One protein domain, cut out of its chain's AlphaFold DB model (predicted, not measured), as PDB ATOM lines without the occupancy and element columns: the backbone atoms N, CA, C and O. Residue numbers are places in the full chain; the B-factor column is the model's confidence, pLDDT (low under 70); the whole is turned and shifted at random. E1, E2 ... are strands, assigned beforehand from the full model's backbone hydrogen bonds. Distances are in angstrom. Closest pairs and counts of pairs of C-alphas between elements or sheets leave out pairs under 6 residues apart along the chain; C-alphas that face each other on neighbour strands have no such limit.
ATOM      1  N   TYR A   9     -46.590  30.628 -40.018       92.75
ATOM      2  CA  TYR A   9     -46.464  30.899 -41.447       92.75
ATOM      3  C   TYR A   9     -47.250  32.155 -41.794       92.75
ATOM      4  O   TYR A   9     -48.334  32.385 -41.260       92.75
ATOM      5  N   VAL A  10     -46.688  32.966 -42.688       94.56
ATOM      6  CA  VAL A  10     -47.320  34.192 -43.172       94.56
ATOM      7  C   VAL A  10     -47.328  34.163 -44.691       94.56
ATOM      8  O   VAL A  10     -46.267  34.066 -45.310       94.56
ATOM      9  N   LEU A  11     -48.514  34.270 -45.279       96.06
ATOM     10  CA  LEU A  11     -48.700  34.510 -46.706       96.06
ATOM     11  C   LEU A  11     -48.969  35.998 -46.906       96.06
ATOM     12  O   LEU A  11     -49.860  36.555 -46.272       96.06
ATOM     13  N   LEU A  12     -48.191  36.646 -47.769       96.31
ATOM     14  CA  LEU A  12     -48.426  38.034 -48.158       96.31
ATOM     15  C   LEU A  12     -49.193  38.053 -49.477       96.31
ATOM     16  O   LEU A  12     -48.840  37.312 -50.397       96.31
ATOM     17  N   SER A  13     -50.205  38.913 -49.576       97.81
ATOM     18  CA  SER A  13     -50.817  39.222 -50.867       97.81
ATOM     19  C   SER A  13     -49.795  39.881 -51.798       97.81
ATOM     20  O   SER A  13     -48.818  40.487 -51.346       97.81
ATOM     21  N   ASP A  14     -50.018  39.775 -53.109       97.94
ATOM     22  CA  ASP A  14     -49.107  40.318 -54.128       97.94
ATOM     23  C   ASP A  14     -48.903  41.838 -53.973       97.94
ATOM     24  O   ASP A  14     -47.780  42.345 -53.962       97.94
ATOM     25  N   ASP A  15     -49.997  42.557 -53.703       97.50
ATOM     26  CA  ASP A  15     -50.021  43.996 -53.415       97.50
ATOM     27  C   ASP A  15     -49.567  44.364 -51.989       97.50
ATOM     28  O   ASP A  15     -49.508  45.544 -51.621       97.50
ATOM     29  N   ARG A  16     -49.257  43.347 -51.174       95.44
ATOM     30  CA  ARG A  16     -48.866  43.440 -49.765       95.44
ATOM     31  C   ARG A  16     -49.865  44.180 -48.877       95.44
ATOM     32  O   ARG A  16     -49.474  44.597 -47.787       95.44
ATOM     33  N   GLN A  17     -51.119  44.338 -49.304       97.81
ATOM     34  CA  GLN A  17     -52.176  44.942 -48.490       97.81
ATOM     35  C   GLN A  17     -52.663  44.002 -47.389       97.81
ATOM     36  O   GLN A  17     -53.125  44.472 -46.350       97.81
ATOM     37  N   PHE A  18     -52.496  42.692 -47.573       98.25
ATOM     38  CA  PHE A  18     -52.941  41.686 -46.622       98.25
ATOM     39  C   PHE A  18     -51.829  40.703 -46.267       98.25
ATOM     40  O   PHE A  18     -50.958  40.379 -47.079       98.25
ATOM     41  N   ALA A  19     -51.891  40.213 -45.034       97.69
ATOM     42  CA  ALA A  19     -51.091  39.099 -44.558       97.69
ATOM     43  C   ALA A  19     -52.010  38.065 -43.907       97.69
ATOM     44  O   ALA A  19     -52.726  38.386 -42.963       97.69
ATOM     45  N   GLU A  20     -51.978  36.826 -44.384       97.38
ATOM     46  CA  GLU A  20     -52.693  35.717 -43.759       97.38
ATOM     47  C   GLU A  20     -51.728  34.906 -42.891       97.38
ATOM     48  O   GLU A  20     -50.689  34.435 -43.360       97.38
ATOM     49  N   VAL A  21     -52.053  34.790 -41.603       95.31
ATOM     50  CA  VAL A  21     -51.204  34.175 -40.580       95.31
ATOM     51  C   VAL A  21     -51.779  32.831 -40.150       95.31
ATOM     52  O   VAL A  21     -52.937  32.746 -39.744       95.31
ATOM     53  N   PHE A  22     -50.935  31.801 -40.164       93.56
ATOM     54  CA  PHE A  22     -51.236  30.446 -39.703       93.56
ATOM     55  C   PHE A  22     -50.358  30.124 -38.497       93.56
ATOM     56  O   PHE A  22     -49.147  30.349 -38.543       93.56
ATOM     57  N   ILE A  23     -50.956  29.606 -37.423       89.56
ATOM     58  CA  ILE A  23     -50.270  29.346 -36.149       89.56
ATOM     59  C   ILE A  23     -50.430  27.871 -35.783       89.56
ATOM     60  O   ILE A  23     -51.532  27.409 -35.492       89.56
ATOM     61  N   GLY A  24     -49.317  27.138 -35.781       86.88
ATOM     62  CA  GLY A  24     -49.249  25.737 -35.380       86.88
ATOM     63  C   GLY A  24     -50.276  24.864 -36.102       86.88
ATOM     64  O   GLY A  24     -50.354  24.863 -37.328       86.88
ATOM     65  N   ASN A  25     -51.069  24.134 -35.316       82.69
ATOM     66  CA  ASN A  25     -52.139  23.259 -35.801       82.69
ATOM     67  C   ASN A  25     -53.524  23.933 -35.759       82.69
ATOM     68  O   ASN A  25     -54.539  23.237 -35.809       82.69
ATOM     69  N   SER A  26     -53.592  25.264 -35.614       84.81
ATOM     70  CA  SER A  26     -54.870  25.976 -35.653       84.81
ATOM     71  C   SER A  26     -55.520  25.784 -37.028       84.81
ATOM     72  O   SER A  26     -54.895  26.106 -38.040       84.81
ATOM     73  N   PRO A  27     -56.780  25.316 -37.096       82.50
ATOM     74  CA  PRO A  27     -57.513  25.230 -38.357       82.50
ATOM     75  C   PRO A  27     -57.944  26.611 -38.871       82.50
ATOM     76  O   PRO A  27     -58.419  26.724 -39.997       82.50
ATOM     77  N   GLN A  28     -57.818  27.652 -38.042       90.00
ATOM     78  CA  GLN A  28     -58.177  29.022 -38.379       90.00
ATOM     79  C   GLN A  28     -56.922  29.855 -38.627       90.00
ATOM     80  O   GLN A  28     -56.017  29.892 -37.786       90.00
ATOM     81  N   SER A  29     -56.909  30.533 -39.772       94.44
ATOM     82  CA  SER A  29     -55.970  31.599 -40.091       94.44
ATOM     83  C   SER A  29     -56.496  32.952 -39.613       94.44
ATOM     84  O   SER A  29     -57.679  33.122 -39.307       94.44
ATOM     85  N   ILE A  30     -55.595  33.929 -39.534       95.69
ATOM     86  CA  ILE A  30     -55.925  35.314 -39.202       95.69
ATOM     87  C   ILE A  30     -55.496  36.190 -40.372       95.69
ATOM     88  O   ILE A  30     -54.312  36.238 -40.702       95.69
ATOM     89  N   VAL A  31     -56.445  36.906 -40.972       97.44
ATOM     90  CA  VAL A  31     -56.150  37.923 -41.987       97.44
ATOM     91  C   VAL A  31     -55.844  39.243 -41.287       97.44
ATOM     92  O   VAL A  31     -56.596  39.706 -40.427       97.44
ATOM     93  N   LEU A  32     -54.715  39.834 -41.654       98.12
ATOM     94  CA  LEU A  32     -54.240  41.116 -41.169       98.12
ATOM     95  C   LEU A  32     -54.189  42.112 -42.329       98.12
ATOM     96  O   LEU A  32     -53.790  41.755 -43.437       98.12
ATOM     97  N   GLU A  33     -54.516  43.367 -42.050       98.44
ATOM     98  CA  GLU A  33     -54.455  44.478 -43.003       98.44
ATOM     99  C   GLU A  33     -53.186  45.302 -42.805       98.44
ATOM    100  O   GLU A  33     -52.707  45.476 -41.679       98.44
ATOM    101  N   ALA A  34     -52.631  45.814 -43.905       97.44
ATOM    102  CA  ALA A  34     -51.438  46.640 -43.887       97.44
ATOM    103  C   ALA A  34     -51.670  47.932 -43.091       97.44
ATOM    104  O   ALA A  34     -52.597  48.704 -43.326       97.44
ATOM    105  N   VAL A  35     -50.757  48.204 -42.165       95.62
ATOM    106  CA  VAL A  35     -50.694  49.441 -41.385       95.62
ATOM    107  C   VAL A  35     -49.262  49.966 -41.387       95.62
ATOM    108  O   VAL A  35     -48.316  49.293 -41.804       95.62
ATOM    109  N   LYS A  36     -49.049  51.177 -40.866       91.25
ATOM    110  CA  LYS A  36     -47.690  51.711 -40.723       91.25
ATOM    111  C   LYS A  36     -46.823  50.752 -39.887       91.25
ATOM    112  O   LYS A  36     -47.065  50.549 -38.695       91.25
ATOM    113  N   GLY A  37     -45.793  50.194 -40.528       89.81
ATOM    114  CA  GLY A  37     -44.797  49.316 -39.904       89.81
ATOM    115  C   GLY A  37     -45.157  47.825 -39.841       89.81
ATOM    116  O   GLY A  37     -44.423  47.074 -39.197       89.81
ATOM    117  N   GLY A  38     -46.247  47.377 -40.472       95.38
ATOM    118  CA  GLY A  38     -46.603  45.957 -40.489       95.38
ATOM    119  C   GLY A  38     -48.066  45.702 -40.828       95.38
ATOM    120  O   GLY A  38     -48.618  46.374 -41.689       95.38
ATOM    121  N   TYR A  39     -48.685  44.754 -40.128       97.69
ATOM    122  CA  TYR A  39     -50.080  44.366 -40.325       97.69
ATOM    123  C   TYR A  39     -50.823  44.236 -38.994       97.69
ATOM    124  O   TYR A  39     -50.206  43.917 -37.973       97.69
ATOM    125  N   LEU A  40     -52.135  44.468 -39.002       97.56
ATOM    126  CA  LEU A  40     -53.007  44.401 -37.827       97.56
ATOM    127  C   LEU A  40     -54.307  43.660 -38.165       97.56
ATOM    128  O   LEU A  40     -54.868  43.862 -39.238       97.56
ATOM    129  N   SER A  41     -54.788  42.807 -37.262       97.12
ATOM    130  CA  SER A  41     -56.106  42.179 -37.396       97.12
ATOM    131  C   SER A  41     -57.218  43.215 -37.234       97.12
ATOM    132  O   SER A  41     -57.051  44.210 -36.529       97.12
ATOM    133  N   ALA A  42     -58.386  42.954 -37.825       95.88
ATOM    134  CA  ALA A  42     -59.536  43.858 -37.736       95.88
ATOM    135  C   ALA A  42     -59.973  44.153 -36.283       95.88
ATOM    136  O   ALA A  42     -60.454  45.242 -35.984       95.88
ATOM    137  N   ASP A  43     -59.774  43.199 -35.366       95.00
ATOM    138  CA  ASP A  43     -60.067  43.346 -33.934       95.00
ATOM    139  C   ASP A  43     -58.915  43.955 -33.111       95.00
ATOM    140  O   ASP A  43     -59.042  44.137 -31.901       95.00
ATOM    141  N   GLY A  44     -57.775  44.248 -33.745       94.62
ATOM    142  CA  GLY A  44     -56.589  44.819 -33.113       94.62
ATOM    143  C   GLY A  44     -55.795  43.871 -32.205       94.62
ATOM    144  O   GLY A  44     -54.810  44.308 -31.610       94.62
ATOM    145  N   LYS A  45     -56.180  42.592 -32.086       93.81
ATOM    146  CA  LYS A  45     -55.557  41.628 -31.158       93.81
ATOM    147  C   LYS A  45     -54.337  40.910 -31.713       93.81
ATOM    148  O   LYS A  45     -53.613  40.270 -30.963       93.81
ATOM    149  N   THR A  46     -54.094  40.968 -33.015       94.69
ATOM    150  CA  THR A  46     -52.921  40.336 -33.620       94.69
ATOM    151  C   THR A  46     -52.183  41.351 -34.463       94.69
ATOM    152  O   THR A  46     -52.757  41.955 -35.367       94.69
ATOM    153  N   ARG A  47     -50.890  41.531 -34.183       95.88
ATOM    154  CA  ARG A  47     -50.037  42.450 -34.935       95.88
ATOM    155  C   ARG A  47     -48.800  41.741 -35.451       95.88
ATOM    156  O   ARG A  47     -48.054  41.150 -34.678       95.88
ATOM    157  N   LEU A  48     -48.548  41.862 -36.746       95.75
ATOM    158  CA  LEU A  48     -47.323  41.397 -37.379       95.75
ATOM    159  C   LEU A  48     -46.428  42.606 -37.652       95.75
ATOM    160  O   LEU A  48     -46.805  43.495 -38.411       95.75
ATOM    161  N   ILE A  49     -45.254  42.667 -37.029       94.81
ATOM    162  CA  ILE A  49     -44.324  43.799 -37.144       94.81
ATOM    163  C   ILE A  49     -43.068  43.355 -37.882       94.81
ATOM    164  O   ILE A  49     -42.470  42.340 -37.524       94.81
ATOM    165  N   ASN A  50     -42.637  44.149 -38.862       89.12
ATOM    166  CA  ASN A  50     -41.321  44.004 -39.470       89.12
ATOM    167  C   ASN A  50     -40.321  44.909 -38.745       89.12
ATOM    168  O   ASN A  50     -40.429  46.132 -38.811       89.12
ATOM    169  N   THR A  51     -39.337  44.327 -38.057       87.31
ATOM    170  CA  THR A  51     -38.296  45.100 -37.357       87.31
ATOM    171  C   THR A  51     -37.075  45.392 -38.236       87.31
ATOM    172  O   THR A  51     -36.037  45.794 -37.719       87.31
ATOM    173  N   GLY A  52     -37.136  45.106 -39.541       85.62
ATOM    174  CA  GLY A  52     -36.014  45.180 -40.486       85.62
ATOM    175  C   GLY A  52     -35.045  43.994 -40.407       85.62
ATOM    176  O   GLY A  52     -34.382  43.679 -41.387       85.62
ATOM    177  N   GLN A  53     -34.994  43.307 -39.265       86.56
ATOM    178  CA  GLN A  53     -34.172  42.107 -39.047       86.56
ATOM    179  C   GLN A  53     -35.005  40.827 -38.993       86.56
ATOM    180  O   GLN A  53     -34.532  39.757 -39.360       86.56
ATOM    181  N   ALA A  54     -36.237  40.930 -38.498       86.62
ATOM    182  CA  ALA A  54     -37.139  39.805 -38.355       86.62
ATOM    183  C   ALA A  54     -38.591  40.279 -38.350       86.62
ATOM    184  O   ALA A  54     -38.901  41.428 -38.024       86.62
ATOM    185  N   TRP A  55     -39.482  39.345 -38.649       89.19
ATOM    186  CA  TRP A  55     -40.900  39.498 -38.380       89.19
ATOM    187  C   TRP A  55     -41.212  39.045 -36.953       89.19
ATOM    188  O   TRP A  55     -40.635  38.073 -36.458       89.19
ATOM    189  N   ARG A  56     -42.117  39.756 -36.282       91.81
ATOM    190  CA  ARG A  56     -42.611  39.400 -34.946       91.81
ATOM    191  C   ARG A  56     -44.128  39.429 -34.928       91.81
ATOM    192  O   ARG A  56     -44.719  40.417 -35.358       91.81
ATOM    193  N   LEU A  57     -44.728  38.373 -34.391       92.19
ATOM    194  CA  LEU A  57     -46.158  38.312 -34.124       92.19
ATOM    195  C   LEU A  57     -46.405  38.700 -32.662       92.19
ATOM    196  O   LEU A  57     -45.835  38.095 -31.757       92.19
ATOM    197  N   LEU A  58     -47.230  39.718 -32.438       92.38
ATOM    198  CA  LEU A  58     -47.678  40.150 -31.120       92.38
ATOM    199  C   LEU A  58     -49.151  39.780 -30.942       92.38
ATOM    200  O   LEU A  58     -49.967  40.073 -31.818       92.38
ATOM    201  N   ARG A  59     -49.463  39.173 -29.797       84.56
ATOM    202  CA  ARG A  59     -50.814  38.861 -29.321       84.56
ATOM    203  C   ARG A  59     -50.927  39.449 -27.900       84.56
ATOM    204  O   ARG A  59     -50.254  38.907 -27.024       84.56
TER     205      ARG A  59
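AT A GLANCE: This is residues 9 to 59 of the 60 residues of an uncharacterized protein of Moraxella catarrhalis (UniProt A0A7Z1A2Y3). One sheet of six strands is curled like part of a barrel and left open, its edge strands E1 and E6 apart. It is a folded sheet, bent back on itself into two leaves that face each other, E1 and E2 against E4, E5 and E6, with E3 as the hinge. The printed part has 51 residues, no named helix and six strands, E1 to E6 in chain order and in the same order across the sheet, an antiparallel meander, each strand the neighbour of the one before. The class is all strand; the whole is compact, with a radius of gyration of the C-alphas of 10.3 A, and rounded, spanning 28 by 21 by 21 A.

HOW THE PARTS SIT: E3, residues 30 to 35, and E2, residues 18 to 23, form a hairpin at 141 degrees, with N 21 and O 30 2.8 A apart. E3 and E4, residues 38 to 41, form a hairpin at 132 degrees, with N 33 and O 40 at 2.9 A. E1, residues 9 to 12, is antiparallel to E2 at 170 degrees, with N 11 and O 20 at 2.9 A. E5, residues 47 to 50, is antiparallel to E4 at 172 degrees, with N 39 and O 48 at 2.8 A. E6, residues 55 to 58, is antiparallel to E5 at 157 degrees, with N 58 and O 47 at 2.8 A. These N and O pairs are within hydrogen-bond range. E2 and E5 are only just apart, 8.4 A at their closest.

IN THESE COORDINATES: E2 is 16.4 A long and E3 15.2 A; E4 is 10.7 A, E1 and E6 10.0 A each, and E5 9.9 A. E1 begins at C-alpha 9 (-46.464, 30.899, -41.447), and E6 ends at C-alpha 58 (-47.678, 40.150, -31.120).

THE WHOLE: The C-alphas of Pro 27 and Gly 52, the two farthest apart, are 29.4 A apart. The printed part has no cut and no long link. Its mean pLDDT is 93.3, and no printed residue is under 70.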